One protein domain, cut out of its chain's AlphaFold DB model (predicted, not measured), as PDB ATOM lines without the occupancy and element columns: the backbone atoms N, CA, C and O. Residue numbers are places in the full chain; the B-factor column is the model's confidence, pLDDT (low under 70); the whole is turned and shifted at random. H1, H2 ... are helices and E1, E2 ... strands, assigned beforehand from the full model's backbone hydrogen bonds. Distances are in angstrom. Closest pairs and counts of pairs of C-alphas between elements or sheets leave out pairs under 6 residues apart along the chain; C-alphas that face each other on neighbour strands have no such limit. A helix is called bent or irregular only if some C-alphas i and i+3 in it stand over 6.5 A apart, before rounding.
ATOM      1  N   LEU A  42      24.783 -53.403  14.393       37.50
ATOM      2  CA  LEU A  42      24.340 -52.241  13.644       37.50
ATOM      3  C   LEU A  42      25.357 -51.108  13.789       37.50
ATOM      4  O   LEU A  42      25.685 -50.695  14.908       37.50
ATOM      5  N   VAL A  43      25.852 -50.600  12.661       44.59
ATOM      6  CA  VAL A  43      26.463 -49.268  12.610       44.59
ATOM      7  C   VAL A  43      25.346 -48.273  12.346       44.59
ATOM      8  O   VAL A  43      24.701 -48.357  11.305       44.59
ATOM      9  N   LEU A  44      25.103 -47.364  13.286       41.91
ATOM     10  CA  LEU A  44      23.983 -46.435  13.223       41.91
ATOM     11  C   LEU A  44      24.470 -45.000  13.093       41.91
ATOM     12  O   LEU A  44      25.274 -44.535  13.906       41.91
ATOM     13  N   LYS A  45      23.960 -44.307  12.077       45.84
ATOM     14  CA  LYS A  45      24.242 -42.896  11.841       45.84
ATOM     15  C   LYS A  45      23.224 -42.000  12.570       45.84
ATOM     16  O   LYS A  45      22.029 -42.164  12.370       45.84
ATOM     17  N   THR A  46      23.651 -41.104  13.464       35.53
ATOM     18  CA  THR A  46      22.733 -40.312  14.328       35.53
ATOM     19  C   THR A  46      22.769 -38.815  14.029       35.53
ATOM     20  O   THR A  46      23.838 -38.301  13.705       35.53
ATOM     21  N   LEU A  47      21.631 -38.132  14.209       42.91
ATOM     22  CA  LEU A  47      21.441 -36.695  13.953       42.91
ATOM     23  C   LEU A  47      21.367 -35.893  15.266       42.91
ATOM     24  O   LEU A  47      20.970 -36.456  16.289       42.91
ATOM     25  N   GLU A  48      21.739 -34.608  15.240       35.94
ATOM     26  CA  GLU A  48      21.637 -33.708  16.406       35.94
ATOM     27  C   GLU A  48      20.385 -32.821  16.397       35.94
ATOM     28  O   GLU A  48      19.801 -32.678  17.458       35.94
ATOM     29  N   GLU A  49      19.921 -32.305  15.252       39.22
ATOM     30  CA  GLU A  49      18.676 -31.520  15.124       39.22
ATOM     31  C   GLU A  49      18.378 -31.261  13.631       39.22
ATOM     32  O   GLU A  49      19.301 -31.049  12.846       39.22
ATOM     33  N   ALA A  50      17.103 -31.272  13.228       38.59
ATOM     34  CA  ALA A  50      16.644 -30.770  11.931       38.59
ATOM     35  C   ALA A  50      15.362 -29.955  12.167       38.59
ATOM     36  O   ALA A  50      14.370 -30.492  12.662       38.59
ATOM     37  N   THR A  51      15.408 -28.654  11.885       40.31
ATOM     38  CA  THR A  51      14.262 -27.735  11.934       40.31
ATOM     39  C   THR A  51      13.882 -27.328  10.521       40.31
ATOM     40  O   THR A  51      14.747 -27.191   9.656       40.31
ATOM     41  N   GLU A  52      12.588 -27.138  10.275       50.81
ATOM     42  CA  GLU A  52      12.087 -26.926   8.924       50.81
ATOM     43  C   GLU A  52      10.883 -25.988   8.866       50.81
ATOM     44  O   GLU A  52      10.185 -25.803   9.863       50.81
ATOM     45  N   GLY A  53      10.686 -25.354   7.706       50.94
ATOM     46  CA  GLY A  53       9.536 -24.495   7.417       50.94
ATOM     47  C   GLY A  53       8.341 -25.261   6.835       50.94
ATOM     48  O   GLY A  53       8.424 -26.460   6.591       50.94
ATOM     49  N   ASP A  54       7.240 -24.546   6.584       61.38
ATOM     50  CA  ASP A  54       5.983 -25.114   6.065       61.38
ATOM     51  C   ASP A  54       6.148 -25.666   4.634       61.38
ATOM     52  O   ASP A  54       6.314 -24.911   3.664       61.38
ATOM     53  N   LEU A  55       6.071 -26.994   4.500       65.38
ATOM     54  CA  LEU A  55       6.239 -27.709   3.229       65.38
ATOM     55  C   LEU A  55       5.089 -27.458   2.240       65.38
ATOM     56  O   LEU A  55       5.278 -27.635   1.036       65.38
ATOM     57  N   ARG A  56       3.913 -27.021   2.710       70.06
ATOM     58  CA  ARG A  56       2.730 -26.773   1.860       70.06
ATOM     59  C   ARG A  56       2.896 -25.563   0.953       70.06
ATOM     60  O   ARG A  56       2.164 -25.419  -0.022       70.06
ATOM     61  N   SER A  57       3.848 -24.692   1.281       67.38
ATOM     62  CA  SER A  57       4.185 -23.519   0.476       67.38
ATOM     63  C   SER A  57       5.019 -23.852  -0.768       67.38
ATOM     64  O   SER A  57       5.152 -23.007  -1.654       67.38
ATOM     65  N   LEU A  58       5.568 -25.069  -0.857       74.50
ATOM     66  CA  LEU A  58       6.418 -25.493  -1.966       74.50
ATOM     67  C   LEU A  58       5.587 -26.001  -3.150       74.50
ATOM     68  O   LEU A  58       4.627 -26.756  -2.990       74.50
ATOM     69  N   THR A  59       5.998 -25.626  -4.360       76.75
ATOM     70  CA  THR A  59       5.332 -26.010  -5.609       76.75
ATOM     71  C   THR A  59       6.276 -26.790  -6.514       76.75
ATOM     72  O   THR A  59       7.369 -26.310  -6.812       76.75
ATOM     73  N   PHE A  60       5.818 -27.944  -6.999       81.06
ATOM     74  CA  PHE A  60       6.542 -28.803  -7.937       81.06
ATOM     75  C   PHE A  60       5.592 -29.299  -9.040       81.06
ATOM     76  O   PHE A  60       4.386 -29.451  -8.818       81.06
ATOM     77  N   ASP A  61       6.125 -29.579 -10.231       76.56
ATOM     78  CA  ASP A  61       5.308 -29.994 -11.384       76.56
ATOM     79  C   ASP A  61       4.668 -31.374 -11.173       76.56
ATOM     80  O   ASP A  61       3.515 -31.618 -11.540       76.56
ATOM     81  N   ASN A  62       5.400 -32.269 -10.517       84.19
ATOM     82  CA  ASN A  62       5.089 -33.687 -10.367       84.19
ATOM     83  C   ASN A  62       4.812 -34.130  -8.921       84.19
ATOM     84  O   ASN A  62       4.418 -35.277  -8.720       84.19
ATOM     85  N   LEU A  63       4.951 -33.241  -7.934       83.81
ATOM     86  CA  LEU A  63       4.571 -33.491  -6.541       83.81
ATOM     87  C   LEU A  63       3.542 -32.454  -6.084       83.81
ATOM     88  O   LEU A  63       3.732 -31.250  -6.251       83.81
ATOM     89  N   ASN A  64       2.440 -32.920  -5.508       83.06
ATOM     90  CA  ASN A  64       1.445 -32.082  -4.854       83.06
ATOM     91  C   ASN A  64       1.639 -32.128  -3.332       83.06
ATOM     92  O   ASN A  64       1.501 -33.186  -2.722       83.06
ATOM     93  N   MET A  65       1.933 -30.970  -2.734       79.44
ATOM     94  CA  MET A  65       2.252 -30.823  -1.308       79.44
ATOM     95  C   MET A  65       1.064 -30.334  -0.458       79.44
ATOM     96  O   MET A  65       1.221 -30.133   0.744       79.44
ATOM     97  N   ALA A  66      -0.118 -30.122  -1.054       76.88
ATOM     98  CA  ALA A  66      -1.238 -29.422  -0.409       76.88
ATOM     99  C   ALA A  66      -1.725 -30.076   0.899       76.88
ATOM    100  O   ALA A  66      -2.054 -29.375   1.855       76.88
ATOM    101  N   ASP A  67      -1.722 -31.409   0.950       72.00
ATOM    102  CA  ASP A  67      -2.245 -32.195   2.072       72.00
ATOM    103  C   ASP A  67      -1.145 -32.894   2.884       72.00
ATOM    104  O   ASP A  67      -1.431 -33.800   3.676       72.00
ATOM    105  N   VAL A  68       0.114 -32.465   2.722       70.31
ATOM    106  CA  VAL A  68       1.234 -33.092   3.422       70.31
ATOM    107  C   VAL A  68       1.048 -32.975   4.937       70.31
ATOM    108  O   VAL A  68       0.747 -31.908   5.501       70.31
ATOM    109  N   ARG A  69       1.201 -34.114   5.614       67.00
ATOM    110  CA  ARG A  69       1.306 -34.174   7.073       67.00
ATOM    111  C   ARG A  69       2.757 -33.945   7.469       67.00
ATOM    112  O   ARG A  69       3.637 -34.681   7.029       67.00
ATOM    113  N   GLU A  70       2.973 -32.914   8.278       54.88
ATOM    114  CA  GLU A  70       4.300 -32.518   8.746       54.88
ATOM    115  C   GLU A  70       4.812 -33.431   9.863       54.88
ATOM    116  O   GLU A  70       4.041 -34.005  10.641       54.88
ATOM    117  N   VAL A  71       6.138 -33.537   9.933       50.16
ATOM    118  CA  VAL A  71       6.864 -34.304  10.945       50.16
ATOM    119  C   VAL A  71       6.546 -33.738  12.331       50.16
ATOM    120  O   VAL A  71       6.581 -32.526  12.544       50.16
ATOM    121  N   SER A  72       6.297 -34.605  13.315       41.28
ATOM    122  CA  SER A  72       6.398 -34.159  14.709       41.28
ATOM    123  C   SER A  72       7.848 -33.731  14.974       41.28
ATOM    124  O   SER A  72       8.755 -34.453  14.558       41.28
ATOM    125  N   PRO A  73       8.115 -32.592  15.641       35.09
ATOM    126  CA  PRO A  73       9.484 -32.199  15.963       35.09
ATOM    127  C   PRO A  73      10.207 -33.359  16.658       35.09
ATOM    128  O   PRO A  73       9.592 -34.076  17.448       35.09
ATOM    129  N   LEU A  74      11.518 -33.512  16.419       34.47
ATOM    130  CA  LEU A  74      12.402 -34.537  17.022       34.47
ATOM    131  C   LEU A  74      12.433 -34.530  18.571       34.47
ATOM    132  O   LEU A  74      13.194 -35.261  19.204       34.47
ATOM    133  N   LYS A 269      26.176 -51.483  17.616       56.50
ATOM    134  CA  LYS A 269      27.567 -51.827  17.951       56.50
ATOM    135  C   LYS A 269      28.482 -50.614  17.822       56.50
ATOM    136  O   LYS A 269      29.495 -50.537  18.512       56.50
ATOM    137  N   LYS A 270      28.156 -49.693  16.914       61.53
ATOM    138  CA  LYS A 270      28.923 -48.471  16.667       61.53
ATOM    139  C   LYS A 270      27.979 -47.351  16.256       61.53
ATOM    140  O   LYS A 270      27.201 -47.519  15.322       61.53
ATOM    141  N   LEU A 271      28.092 -46.211  16.922       63.62
ATOM    142  CA  LEU A 271      27.423 -44.983  16.515       63.62
ATOM    143  C   LEU A 271      28.401 -44.150  15.686       63.62
ATOM    144  O   LEU A 271      29.564 -44.001  16.060       63.62
ATOM    145  N   VAL A 272      27.942 -43.653  14.545       67.50
ATOM    146  CA  VAL A 272      28.695 -42.741  13.680       67.50
ATOM    147  C   VAL A 272      27.893 -41.450  13.600       67.50
ATOM    148  O   VAL A 272      26.705 -41.474  13.302       67.50
ATOM    149  N   ARG A 273      28.507 -40.313  13.916       67.44
ATOM    150  CA  ARG A 273      27.822 -39.025  13.795       67.44
ATOM    151  C   ARG A 273      27.709 -38.651  12.316       67.44
ATOM    152  O   ARG A 273      28.645 -38.897  11.560       67.44
ATOM    153  N   VAL A 274      26.565 -38.096  11.927       63.47
ATOM    154  CA  VAL A 274      26.408 -37.403  10.644       63.47
ATOM    155  C   VAL A 274      26.497 -35.918  10.933       63.47
ATOM    156  O   VAL A 274      25.690 -35.400  11.702       63.47
ATOM    157  N   ASP A 275      27.497 -35.254  10.365       55.66
ATOM    158  CA  ASP A 275      27.781 -33.852  10.685       55.66
ATOM    159  C   ASP A 275      26.790 -32.888  10.021       55.66
ATOM    160  O   ASP A 275      26.524 -31.811  10.548       55.66
ATOM    161  N   ARG A 276      26.227 -33.275   8.871       66.38
ATOM    162  CA  ARG A 276      25.259 -32.471   8.124       66.38
ATOM    163  C   ARG A 276      24.196 -33.348   7.483       66.38
ATOM    164  O   ARG A 276      24.510 -34.379   6.899       66.38
ATOM    165  N   VAL A 277      22.956 -32.884   7.567       73.69
ATOM    166  CA  VAL A 277      21.789 -33.498   6.936       73.69
ATOM    167  C   VAL A 277      21.219 -32.529   5.909       73.69
ATOM    168  O   VAL A 277      21.211 -31.320   6.153       73.69
ATOM    169  N   ILE A 278      20.777 -33.034   4.760       74.19
ATOM    170  CA  ILE A 278      19.979 -32.246   3.811       74.19
ATOM    171  C   ILE A 278      18.608 -31.930   4.427       74.19
ATOM    172  O   ILE A 278      18.068 -32.747   5.174       74.19
ATOM    173  N   SER A 279      18.026 -30.768   4.130       72.12
ATOM    174  CA  SER A 279      16.652 -30.475   4.562       72.12
ATOM    175  C   SER A 279      15.646 -31.388   3.847       72.12
ATOM    176  O   SER A 279      15.941 -31.928   2.777       72.12
ATOM    177  N   VAL A 280      14.440 -31.552   4.393       77.12
ATOM    178  CA  VAL A 280      13.311 -32.154   3.664       77.12
ATOM    179  C   VAL A 280      12.969 -31.328   2.440       77.12
ATOM    180  O   VAL A 280      12.655 -31.914   1.414       77.12
ATOM    181  N   SER A 281      13.055 -29.996   2.490       71.75
ATOM    182  CA  SER A 281      12.826 -29.175   1.291       71.75
ATOM    183  C   SER A 281      13.772 -29.555   0.142       71.75
ATOM    184  O   SER A 281      13.324 -29.717  -0.994       71.75
ATOM    185  N   ASP A 282      15.054 -29.786   0.441       78.50
ATOM    186  CA  ASP A 282      16.022 -30.298  -0.527       78.50
ATOM    187  C   ASP A 282      15.723 -31.747  -0.916       78.50
ATOM    188  O   ASP A 282      15.819 -32.088  -2.092       78.50
ATOM    189  N   ALA A 283      15.312 -32.596   0.026       84.12
ATOM    190  CA  ALA A 283      14.939 -33.977  -0.265       84.12
ATOM    191  C   ALA A 283      13.732 -34.076  -1.212       84.12
ATOM    192  O   ALA A 283      13.763 -34.823  -2.185       84.12
ATOM    193  N   VAL A 284      12.681 -33.290  -0.974       83.50
ATOM    194  CA  VAL A 284      11.490 -33.225  -1.829       83.50
ATOM    195  C   VAL A 284      11.861 -32.701  -3.210       83.50
ATOM    196  O   VAL A 284      11.398 -33.253  -4.207       83.50
ATOM    197  N   ARG A 285      12.741 -31.692  -3.291       85.88
ATOM    198  CA  ARG A 285      13.270 -31.207  -4.569       85.88
ATOM    199  C   ARG A 285      14.033 -32.305  -5.317       85.88
ATOM    200  O   ARG A 285      13.744 -32.533  -6.484       85.88
ATOM    201  N   LEU A 286      14.948 -33.013  -4.654       92.31
ATOM    202  CA  LEU A 286      15.716 -34.114  -5.255       92.31
ATOM    203  C   LEU A 286      14.804 -35.250  -5.743       92.31
ATOM    204  O   LEU A 286      14.992 -35.768  -6.840       92.31
ATOM    205  N   LEU A 287      13.775 -35.608  -4.970       92.81
ATOM    206  CA  LEU A 287      12.787 -36.594  -5.405       92.81
ATOM    207  C   LEU A 287      11.953 -36.087  -6.592       92.81
ATOM    208  O   LEU A 287      11.658 -36.855  -7.505       92.81
ATOM    209  N   SER A 288      11.561 -34.812  -6.591       90.12
ATOM    210  CA  SER A 288      10.846 -34.189  -7.711       90.12
ATOM    211  C   SER A 288      11.684 -34.220  -8.991       90.12
ATOM    212  O   SER A 288      11.155 -34.557 -10.046       90.12
ATOM    213  N   GLU A 289      12.986 -33.949  -8.902       92.12
ATOM    214  CA  GLU A 289      13.915 -34.057 -10.032       92.12
ATOM    215  C   GLU A 289      13.990 -35.499 -10.565       92.12
ATOM    216  O   GLU A 289      13.867 -35.704 -11.773       92.12
ATOM    217  N   GLU A 290      14.094 -36.504  -9.687       90.19
ATOM    218  CA  GLU A 290      14.107 -37.928 -10.075       90.19
ATOM    219  C   GLU A 290      12.790 -38.367 -10.737       90.19
ATOM    220  O   GLU A 290      12.774 -39.165 -11.671       90.19
ATOM    221  N   LEU A 291      11.662 -37.824 -10.278       87.88
ATOM    222  CA  LEU A 291      10.339 -38.123 -10.818       87.88
ATOM    223  C   LEU A 291       9.969 -37.234 -12.017       87.88
ATOM    224  O   LEU A 291       8.802 -37.225 -12.434       87.88
ATOM    225  N   ALA A 292      10.894 -36.441 -12.561       86.75
ATOM    226  CA  ALA A 292      10.604 -35.551 -13.679       86.75
ATOM    227  C   ALA A 292      10.105 -36.343 -14.903       86.75
ATOM    228  O   ALA A 292      10.659 -37.370 -15.283       86.75
ATOM    229  N   GLY A 293       9.016 -35.880 -15.522       76.56
ATOM    230  CA  GLY A 293       8.388 -36.571 -16.657       76.56
ATOM    231  C   GLY A 293       7.515 -37.779 -16.283       76.56
ATOM    232  O   GLY A 293       6.878 -38.359 -17.164       76.56
ATOM    233  N   HIS A 294       7.423 -38.136 -14.999       80.62
ATOM    234  CA  HIS A 294       6.433 -39.093 -14.508       80.62
ATOM    235  C   HIS A 294       5.088 -38.410 -14.213       80.62
ATOM    236  O   HIS A 294       4.959 -37.183 -14.235       80.62
ATOM    237  N   LYS A 295       4.050 -39.214 -13.938       83.81
ATOM    238  CA  LYS A 295       2.750 -38.692 -13.491       83.81
ATOM    239  C   LYS A 295       2.910 -37.870 -12.209       83.81
ATOM    240  O   LYS A 295       3.809 -38.124 -11.413       83.81
ATOM    241  N   LYS A 296       1.983 -36.941 -11.988       86.25
ATOM    242  CA  LYS A 296       1.906 -36.192 -10.734       86.25
ATOM    243  C   LYS A 296       1.474 -37.110  -9.583       86.25
ATOM    244  O   LYS A 296       0.546 -37.903  -9.754       86.25
ATOM    245  N   TYR A 297       2.144 -36.992  -8.442       86.06
ATOM    246  CA  TYR A 297       1.839 -37.715  -7.207       86.06
ATOM    247  C   TYR A 297       1.384 -36.754  -6.112       86.06
ATOM    248  O   TYR A 297       1.897 -35.639  -6.010       86.06
ATOM    249  N   ASP A 298       0.457 -37.207  -5.272       84.62
ATOM    250  CA  ASP A 298       0.080 -36.510  -4.045       84.62
ATOM    251  C   ASP A 298       0.969 -36.986  -2.895       84.62
ATOM    252  O   ASP A 298       1.098 -38.187  -2.660       84.62
ATOM    253  N   VAL A 299       1.609 -36.054  -2.188       80.94
ATOM    254  CA  VAL A 299       2.453 -36.384  -1.036       80.94
ATOM    255  C   VAL A 299       1.580 -36.477   0.210       80.94
ATOM    256  O   VAL A 299       0.987 -35.495   0.653       80.94
ATOM    257  N   SER A 300       1.516 -37.671   0.793       78.69
ATOM    258  CA  SER A 300       0.697 -37.960   1.974       78.69
ATOM    259  C   SER A 300       1.393 -37.581   3.286       78.69
ATOM    260  O   SER A 300       0.783 -36.982   4.179       78.69
ATOM    261  N   SER A 301       2.679 -37.903   3.410       77.56
ATOM    262  CA  SER A 301       3.503 -37.601   4.577       77.56
ATOM    263  C   SER A 301       4.981 -37.593   4.209       77.56
ATOM    264  O   SER A 301       5.404 -38.207   3.225       77.56
ATOM    265  N   VAL A 302       5.767 -36.901   5.028       76.12
ATOM    266  CA  VAL A 302       7.225 -36.981   4.996       76.12
ATOM    267  C   VAL A 302       7.725 -37.275   6.402       76.12
ATOM    268  O   VAL A 302       7.215 -36.699   7.359       76.12
ATOM    269  N   GLN A 303       8.690 -38.183   6.549       80.62
ATOM    270  CA  GLN A 303       9.307 -38.498   7.839       80.62
ATOM    271  C   GLN A 303      10.751 -38.971   7.676       80.62
ATOM    272  O   GLN A 303      11.159 -39.398   6.602       80.62
ATOM    273  N   MET A 304      11.535 -38.896   8.748       81.56
ATOM    274  CA  MET A 304      12.866 -39.501   8.785       81.56
ATOM    275  C   MET A 304      12.743 -40.990   9.120       81.56
ATOM    276  O   MET A 304      12.051 -41.337  10.076       81.56
ATOM    277  N   GLU A 305      13.468 -41.848   8.405       84.38
ATOM    278  CA  GLU A 305      13.564 -43.283   8.678       84.38
ATOM    279  C   GLU A 305      15.006 -43.792   8.623       84.38
ATOM    280  O   GLU A 305      15.865 -43.257   7.922       84.38
ATOM    281  N   TYR A 306      15.275 -44.884   9.332       82.69
ATOM    282  CA  TYR A 306      16.491 -45.664   9.196       82.69
ATOM    283  C   TYR A 306      16.319 -46.759   8.152       82.69
ATOM    284  O   TYR A 306      15.642 -47.762   8.382       82.69
ATOM    285  N   MET A 307      17.018 -46.614   7.030       86.69
ATOM    286  CA  MET A 307      17.165 -47.685   6.052       86.69
ATOM    287  C   MET A 307      18.388 -48.526   6.380       86.69
ATOM    288  O   MET A 307      19.462 -47.996   6.676       86.69
ATOM    289  N   THR A 308      18.241 -49.849   6.317       81.62
ATOM    290  CA  THR A 308      19.328 -50.765   6.672       81.62
ATOM    291  C   THR A 308      19.883 -51.507   5.473       81.62
ATOM    292  O   THR A 308      19.156 -52.048   4.645       81.62
ATOM    293  N   PHE A 309      21.206 -51.561   5.400       81.62
ATOM    294  CA  PHE A 309      21.942 -52.185   4.312       81.62
ATOM    295  C   PHE A 309      22.934 -53.185   4.883       81.62
ATOM    296  O   PHE A 309      23.571 -52.915   5.904       81.62
ATOM    297  N   LEU A 310      23.142 -54.311   4.204       74.00
ATOM    298  CA  LEU A 310      24.280 -55.171   4.520       74.00
ATOM    299  C   LEU A 310      25.588 -54.396   4.328       74.00
ATOM    300  O   LEU A 310      25.762 -53.631   3.369       74.00
ATOM    301  N   THR A 311      26.548 -54.626   5.219       70.75
ATOM    302  CA  THR A 311      27.919 -54.151   4.988       70.75
ATOM    303  C   THR A 311      28.483 -54.750   3.695       70.75
ATOM    304  O   THR A 311      28.036 -55.800   3.233       70.75
ATOM    305  N   GLU A 312      29.476 -54.099   3.088       70.94
ATOM    306  CA  GLU A 312      30.087 -54.581   1.838       70.94
ATOM    307  C   GLU A 312      30.623 -56.018   1.965       70.94
ATOM    308  O   GLU A 312      30.502 -56.825   1.041       70.94
ATOM    309  N   LYS A 313      31.161 -56.352   3.145       71.62
ATOM    310  CA  LYS A 313      31.615 -57.698   3.492       71.62
ATOM    311  C   LYS A 313      30.483 -58.720   3.361       71.62
ATOM    312  O   LYS A 313      30.657 -59.711   2.659       71.62
ATOM    313  N   GLU A 314      29.334 -58.462   3.986       67.88
ATOM    314  CA  GLU A 314      28.202 -59.393   3.937       67.88
ATOM    315  C   GLU A 314      27.538 -59.411   2.552       67.88
ATOM    316  O   GLU A 314      27.214 -60.480   2.045       67.88
ATOM    317  N   ARG A 315      27.455 -58.273   1.843       70.44
ATOM    318  CA  ARG A 315      26.968 -58.248   0.447       70.44
ATOM    319  C   ARG A 315      27.772 -59.165  -0.474       70.44
ATOM    320  O   ARG A 315      27.192 -59.816  -1.335       70.44
ATOM    321  N   LYS A 316      29.099 -59.240  -0.307       69.38
ATOM    322  CA  LYS A 316      29.960 -60.147  -1.091       69.38
ATOM    323  C   LYS A 316      29.705 -61.625  -0.771       69.38
ATOM    324  O   LYS A 316      29.858 -62.449  -1.669       69.38
ATOM    325  N   LEU A 317      29.304 -61.945   0.461       63.53
ATOM    326  CA  LEU A 317      28.997 -63.307   0.910       63.53
ATOM    327  C   LEU A 317      27.603 -63.771   0.452       63.53
ATOM    328  O   LEU A 317      27.444 -64.926   0.064       63.53
ATOM    329  N   VAL A 318      26.630 -62.857   0.398       59.25
ATOM    330  CA  VAL A 318      25.221 -63.149   0.069       59.25
ATOM    331  C   VAL A 318      24.949 -63.248  -1.448       59.25
ATOM    332  O   VAL A 318      23.872 -63.679  -1.845       59.25
ATOM    333  N   LYS A 319      25.940 -62.979  -2.324       51.38
ATOM    334  CA  LYS A 319      25.848 -62.969  -3.814       51.38
ATOM    335  C   LYS A 319      25.220 -64.203  -4.510       51.38
ATOM    336  O   LYS A 319      25.144 -64.217  -5.736       51.38
ATOM    337  N   LYS A 320      24.804 -65.250  -3.794       43.84
ATOM    338  CA  LYS A 320      24.208 -66.479  -4.352       43.84
ATOM    339  C   LYS A 320      22.814 -66.833  -3.828       43.84
ATOM    340  O   LYS A 320      22.276 -67.853  -4.252       43.84
ATOM    341  N   ARG A 321      22.216 -66.048  -2.932       42.59
ATOM    342  CA  ARG A 321      20.862 -66.314  -2.431       42.59
ATOM    343  C   ARG A 321      20.043 -65.042  -2.513       42.59
ATOM    344  O   ARG A 321      20.524 -63.978  -2.142       42.59
ATOM    345  N   ILE A 322      18.816 -65.177  -3.021       43.31
ATOM    346  CA  ILE A 322      17.790 -64.144  -2.887       43.31
ATOM    347  C   ILE A 322      17.812 -63.742  -1.417       43.31
ATOM    348  O   ILE A 322      17.775 -64.624  -0.554       43.31
ATOM    349  N   ILE A 323      17.940 -62.447  -1.150       46.50
ATOM    350  CA  ILE A 323      17.905 -61.879   0.192       46.50
ATOM    351  C   ILE A 323      16.499 -62.138   0.753       46.50
ATOM    352  O   ILE A 323      15.608 -61.305   0.644       46.50
ATOM    353  N   ARG A 324      16.250 -63.358   1.231       40.75
ATOM    354  CA  ARG A 324      14.964 -63.788   1.790       40.75
ATOM    355  C   ARG A 324      15.022 -63.876   3.298       40.75
ATOM    356  O   ARG A 324      14.021 -63.609   3.947       40.75
ATOM    357  N   ASP A 325      16.199 -64.149   3.846       42.56
ATOM    358  CA  ASP A 325      16.303 -64.504   5.245       42.56
ATOM    359  C   ASP A 325      17.132 -63.482   6.011       42.56
ATOM    360  O   ASP A 325      18.197 -63.024   5.584       42.56
ATOM    361  N   ARG A 326      16.596 -63.113   7.175       50.22
ATOM    362  CA  ARG A 326      17.262 -62.375   8.247       50.22
ATOM    363  C   ARG A 326      18.392 -63.259   8.783       50.22
ATOM    364  O   ARG A 326      18.269 -63.838   9.855       50.22
ATOM    365  N   GLU A 327      19.445 -63.442   7.988       43.41
ATOM    366  CA  GLU A 327      20.525 -64.360   8.328       43.41
ATOM    367  C   GLU A 327      21.304 -63.807   9.525       43.41
ATOM    368  O   GLU A 327      21.761 -62.659   9.570       43.41
ATOM    369  N   GLU A 328      21.400 -64.645  10.542       43.78
ATOM    370  CA  GLU A 328      21.964 -64.299  11.828       43.78
ATOM    371  C   GLU A 328      23.470 -64.021  11.724       43.78
ATOM    372  O   GLU A 328      24.207 -64.700  11.014       43.78
ATOM    373  N   GLY A 329      23.964 -63.033  12.477       44.91
ATOM    374  CA  GLY A 329      25.386 -62.665  12.479       44.91
ATOM    375  C   GLY A 329      25.809 -61.697  11.368       44.91
ATOM    376  O   GLY A 329      26.937 -61.199  11.416       44.91
ATOM    377  N   ASN A 330      24.907 -61.358  10.442       59.00
ATOM    378  CA  ASN A 330      25.134 -60.309   9.458       59.00
ATOM    379  C   ASN A 330      25.378 -58.948  10.120       59.00
ATOM    380  O   ASN A 330      24.760 -58.586  11.115       59.00
ATOM    381  N   ALA A 331      26.288 -58.163   9.557       61.44
ATOM    382  CA  ALA A 331      26.490 -56.780   9.962       61.44
ATOM    383  C   ALA A 331      25.691 -55.846   9.049       61.44
ATOM    384  O   ALA A 331      25.815 -55.920   7.820       61.44
ATOM    385  N   TYR A 332      24.949 -54.926   9.665       72.44
ATOM    386  CA  TYR A 332      24.138 -53.936   8.966       72.44
ATOM    387  C   TYR A 332      24.655 -52.523   9.220       72.44
ATOM    388  O   TYR A 332      25.235 -52.210  10.262       72.44
ATOM    389  N   THR A 333      24.415 -51.655   8.249       76.00
ATOM    390  CA  THR A 333      24.566 -50.209   8.380       76.00
ATOM    391  C   THR A 333      23.183 -49.590   8.263       76.00
ATOM    392  O   THR A 333      22.522 -49.793   7.248       76.00
ATOM    393  N   ALA A 334      22.751 -48.875   9.298       81.75
ATOM    394  CA  ALA A 334      21.553 -48.050   9.270       81.75
ATOM    395  C   ALA A 334      21.936 -46.615   8.916       81.75
ATOM    396  O   ALA A 334      22.753 -45.988   9.600       81.75
ATOM    397  N   LEU A 335      21.331 -46.120   7.847       82.56
ATOM    398  CA  LEU A 335      21.526 -44.779   7.324       82.56
ATOM    399  C   LEU A 335      20.202 -44.006   7.443       82.56
ATOM    400  O   LEU A 335      19.152 -44.605   7.210       82.56
ATOM    401  N   PRO A 336      20.234 -42.721   7.833       81.81
ATOM    402  CA  PRO A 336      19.043 -41.881   7.872       81.81
ATOM    403  C   PRO A 336      18.600 -41.494   6.454       81.81
ATOM    404  O   PRO A 336      19.428 -41.125   5.620       81.81
ATOM    405  N   TYR A 337      17.300 -41.571   6.192       88.50
ATOM    406  CA  TYR A 337      16.656 -41.190   4.938       88.50
ATOM    407  C   TYR A 337      15.399 -40.369   5.217       88.50
ATOM    408  O   TYR A 337      14.646 -40.673   6.136       88.50
ATOM    409  N   TRP A 338      15.132 -39.383   4.370       83.56
ATOM    410  CA  TRP A 338      13.814 -38.777   4.256       83.56
ATOM    411  C   TRP A 338      12.909 -39.696   3.435       83.56
ATOM    412  O   TRP A 338      13.167 -39.920   2.255       83.56
ATOM    413  N   ALA A 339      11.874 -40.239   4.064       87.88
ATOM    414  CA  ALA A 339      10.827 -41.033   3.439       87.88
ATOM    415  C   ALA A 339       9.646 -40.127   3.073       87.88
ATOM    416  O   ALA A 339       9.043 -39.504   3.945       87.88
ATOM    417  N   ILE A 340       9.331 -40.054   1.784       87.19
ATOM    418  CA  ILE A 340       8.273 -39.228   1.200       87.19
ATOM    419  C   ILE A 340       7.215 -40.179   0.639       87.19
ATOM    420  O   ILE A 340       7.407 -40.794  -0.415       87.19
ATOM    421  N   TYR A 341       6.110 -40.338   1.364       85.62
ATOM    422  CA  TYR A 341       5.060 -41.296   1.028       85.62
ATOM    423  C   TYR A 341       4.086 -40.706   0.015       85.62
ATOM    424  O   TYR A 341       3.404 -39.716   0.292       85.62
ATOM    425  N   LEU A 342       3.983 -41.354  -1.143       85.94
ATOM    426  CA  LEU A 342       3.084 -40.979  -2.237       85.94
ATOM    427  C   LEU A 342       1.812 -41.840  -2.240       85.94
ATOM    428  O   LEU A 342       0.751 -41.402  -2.672       85.94
ATOM    429  N   ASP A 343       1.920 -43.074  -1.747       80.38
ATOM    430  CA  ASP A 343       0.795 -43.958  -1.460       80.38
ATOM    431  C   ASP A 343       1.145 -44.848  -0.263       80.38
ATOM    432  O   ASP A 343       2.185 -45.503  -0.252       80.38
ATOM    433  N   THR A 344       0.275 -44.867   0.744       68.88
ATOM    434  CA  THR A 344       0.426 -45.680   1.960       68.88
ATOM    435  C   THR A 344      -0.513 -46.891   1.966       68.88
ATOM    436  O   THR A 344      -0.817 -47.439   3.030       68.88
ATOM    437  N   THR A 345      -1.064 -47.270   0.811       69.62
ATOM    438  CA  THR A 345      -1.926 -48.449   0.677       69.62
ATOM    439  C   THR A 345      -1.117 -49.705   1.007       69.62
ATOM    440  O   THR A 345      -0.093 -49.943   0.372       69.62
ATOM    441  N   PRO A 346      -1.543 -50.523   1.992       62.62
ATOM    442  CA  PRO A 346      -0.794 -51.708   2.395       62.62
ATOM    443  C   PRO A 346      -0.507 -52.666   1.233       62.62
ATOM    444  O   PRO A 346      -1.451 -53.119   0.589       62.62
ATOM    445  N   ASN A 347       0.760 -53.047   1.061       64.31
ATOM    446  CA  ASN A 347       1.302 -53.879  -0.026       64.31
ATOM    447  C   ASN A 347       1.350 -53.225  -1.419       64.31
ATOM    448  O   ASN A 347       1.926 -53.823  -2.321       64.31
ATOM    449  N   ASP A 348       0.799 -52.022  -1.577       72.38
ATOM    450  CA  ASP A 348       0.824 -51.221  -2.808       72.38
ATOM    451  C   ASP A 348       1.516 -49.869  -2.549       72.38
ATOM    452  O   ASP A 348       1.219 -48.859  -3.199       72.38
ATOM    453  N   GLU A 349       2.412 -49.824  -1.554       81.06
ATOM    454  CA  GLU A 349       3.047 -48.587  -1.121       81.06
ATOM    455  C   GLU A 349       3.915 -47.987  -2.240       81.06
ATOM    456  O   GLU A 349       4.675 -48.677  -2.931       81.06
ATOM    457  N   ILE A 350       3.829 -46.664  -2.382       88.19
ATOM    458  CA  ILE A 350       4.709 -45.872  -3.238       88.19
ATOM    459  C   ILE A 350       5.421 -44.862  -2.351       88.19
ATOM    460  O   ILE A 350       4.784 -44.017  -1.717       88.19
ATOM    461  N   VAL A 351       6.748 -44.930  -2.323       90.38
ATOM    462  CA  VAL A 351       7.575 -44.094  -1.452       90.38
ATOM    463  C   VAL A 351       8.869 -43.696  -2.157       90.38
ATOM    464  O   VAL A 351       9.518 -44.497  -2.837       90.38
ATOM    465  N   GLY A 352       9.235 -42.427  -2.010       92.19
ATOM    466  CA  GLY A 352      10.555 -41.922  -2.360       92.19
ATOM    467  C   GLY A 352      11.413 -41.809  -1.108       92.19
ATOM    468  O   GLY A 352      11.006 -41.179  -0.138       92.19
ATOM    469  N   TYR A 353      12.598 -42.401  -1.130       93.75
ATOM    470  CA  TYR A 353      13.591 -42.276  -0.073       93.75
ATOM    471  C   TYR A 353      14.741 -41.408  -0.558       93.75
ATOM    472  O   TYR A 353      15.318 -41.688  -1.605       93.75
ATOM    473  N   VAL A 354      15.126 -40.401   0.217       90.06
ATOM    474  CA  VAL A 354      16.298 -39.571  -0.081       90.06
ATOM    475  C   VAL A 354      17.281 -39.664   1.069       90.06
ATOM    476  O   VAL A 354      16.932 -39.387   2.215       90.06
ATOM    477  N   ASN A 355      18.506 -40.094   0.785       91.06
ATOM    478  CA  ASN A 355      19.532 -40.264   1.802       91.06
ATOM    479  C   ASN A 355      19.832 -38.916   2.464       91.06
ATOM    480  O   ASN A 355      20.207 -37.949   1.800       91.06
ATOM    481  N   ALA A 356      19.686 -38.863   3.785       83.38
ATOM    482  CA  ALA A 356      19.772 -37.619   4.532       83.38
ATOM    483  C   ALA A 356      21.201 -37.035   4.560       83.38
ATOM    484  O   ALA A 356      21.366 -35.848   4.808       83.38
ATOM    485  N   GLU A 357      22.235 -37.839   4.303       83.19
ATOM    486  CA  GLU A 357      23.643 -37.419   4.311       83.19
ATOM    487  C   GLU A 357      24.136 -36.958   2.934       83.19
ATOM    488  O   GLU A 357      24.852 -35.962   2.854       83.19
ATOM    489  N   ASN A 358      23.788 -37.674   1.858       86.75
ATOM    490  CA  ASN A 358      24.359 -37.430   0.526       86.75
ATOM    491  C   ASN A 358      23.340 -37.082  -0.575       86.75
ATOM    492  O   ASN A 358      23.761 -36.700  -1.662       86.75
ATOM    493  N   GLY A 359      22.033 -37.170  -0.306       87.25
ATOM    494  CA  GLY A 359      20.983 -36.841  -1.272       87.25
ATOM    495  C   GLY A 359      20.656 -37.924  -2.299       87.25
ATOM    496  O   GLY A 359      19.831 -37.673  -3.172       87.25
ATOM    497  N   ASP A 360      21.241 -39.122  -2.202       93.88
ATOM    498  CA  ASP A 360      20.916 -40.225  -3.112       93.88
ATOM    499  C   ASP A 360      19.426 -40.589  -3.023       93.88
ATOM    500  O   ASP A 360      18.908 -40.867  -1.934       93.88
ATOM    501  N   VAL A 361      18.755 -40.636  -4.174       92.12
ATOM    502  CA  VAL A 361      17.323 -40.936  -4.275       92.12
ATOM    503  C   VAL A 361      17.104 -42.421  -4.571       92.12
ATOM    504  O   VAL A 361      17.742 -43.018  -5.437       92.12
ATOM    505  N   LEU A 362      16.167 -43.038  -3.853       91.56
ATOM    506  CA  LEU A 362      15.644 -44.372  -4.114       91.56
ATOM    507  C   LEU A 362      14.127 -44.290  -4.249       91.56
ATOM    508  O   LEU A 362      13.430 -43.921  -3.312       91.56
ATOM    509  N   PHE A 363      13.609 -44.712  -5.397       89.38
ATOM    510  CA  PHE A 363      12.173 -44.831  -5.610       89.38
ATOM    511  C   PHE A 363      11.710 -46.286  -5.459       89.38
ATOM    512  O   PHE A 363      12.342 -47.215  -5.992       89.38
ATOM    513  N   VAL A 364      10.620 -46.477  -4.712       86.12
ATOM    514  CA  VAL A 364       9.935 -47.758  -4.505       86.12
ATOM    515  C   VAL A 364       8.485 -47.606  -4.955       86.12
ATOM    516  O   VAL A 364       7.776 -46.702  -4.521       86.12
ATOM    517  N   ASN A 365       8.063 -48.506  -5.838       86.00
ATOM    518  CA  ASN A 365       6.698 -48.609  -6.328       86.00
ATOM    519  C   ASN A 365       6.323 -50.092  -6.312       86.00
ATOM    520  O   ASN A 365       6.821 -50.845  -7.148       86.00
ATOM    521  N   ASN A 366       5.514 -50.493  -5.334       78.56
ATOM    522  CA  ASN A 366       5.140 -51.894  -5.123       78.56
ATOM    523  C   ASN A 366       3.893 -52.331  -5.910       78.56
ATOM    524  O   ASN A 366       3.452 -53.465  -5.746       78.56
TER     525      ASN A 366
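This is residues 42 to 74 and 269 to 366 of the 367 residues of an uncharacterized protein of Lachnospiraceae bacterium KHCPX20 (UniProt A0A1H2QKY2). A twisted sheet is built on two long, bent strands, E3 and E4, which run side by side; E5 and E6 extend it at one end, with helix H1 across one face there, and the short strands E1 and E2 join the other end of E4, with H2 and a long loop beyond E3. The printed part has 131 residues, with E1, E2, H1, E3, H2, E4, E5 and E6 in that order; the sheet is mixed and branched at E4. The class is mixed, helices and strands, with under half of the residues in named elements. The whole is compact, with a radius of gyration of the C-alphas of 16.2 A and spans of 46 by 33 by 24 A.

E1, residues 42 to 46, is parallel to E2, residues 269 to 273, with N 44 and O 270 2.9 A apart. On the other side of E1 is E4, residues 332 to 343, also parallel, with N 334 and O 43 at 2.8 A. E4 bends by 70 degrees at residue 336; its pairing is staggered, with E1 and E5, residues 350 to 355, on one side of it and E3, residues 301 to 310, on the other. E3 bends by 56 degrees at residue 304 and is antiparallel to E4, with N 305 and O 337 at 2.8 A. E4, E5 and E6, residues 361 to 365, form a meander, each strand the antiparallel neighbour of the one before, in two hairpins; N 340 and O 352 are 2.8 A apart, as are N 353 and O 362. H1, residues 280 to 290, is on the sheet at a height of 8.9 A, over E5 and only just over E4 and E6, with 3 of its C-alphas falling on each of these two. It runs across the strands, at 64 degrees to E5 on the local plane; their closest C-alphas, those of Ala 283 and Val 354, are 5.8 A apart. H2, residues 312 to 318, only grazes the sheet and is apart from H1. In H1 and H2 every O i to N i+4 pair is within hydrogen-bond range.

E1 begins at C-alpha 42, (24.340, -52.241, 13.644). H1 is 14.9 A long, E3 27.2 A, E4 27.4 A and E5 16.6 A. E6 ends at C-alpha 365, (6.698, -48.609, -6.328).

The C-alphas farthest apart, those of Ser 57 and Lys 320, are 47.6 A apart. Residues 75 to 268 are not printed, and C-alphas 74 and 269 are 23.0 A apart across this cut. The link from H2 to E4 is long, with 13 residues. Mean pLDDT of the printed part is 70.9; among the residues under 70 are 42 to 55 and 316 to 331.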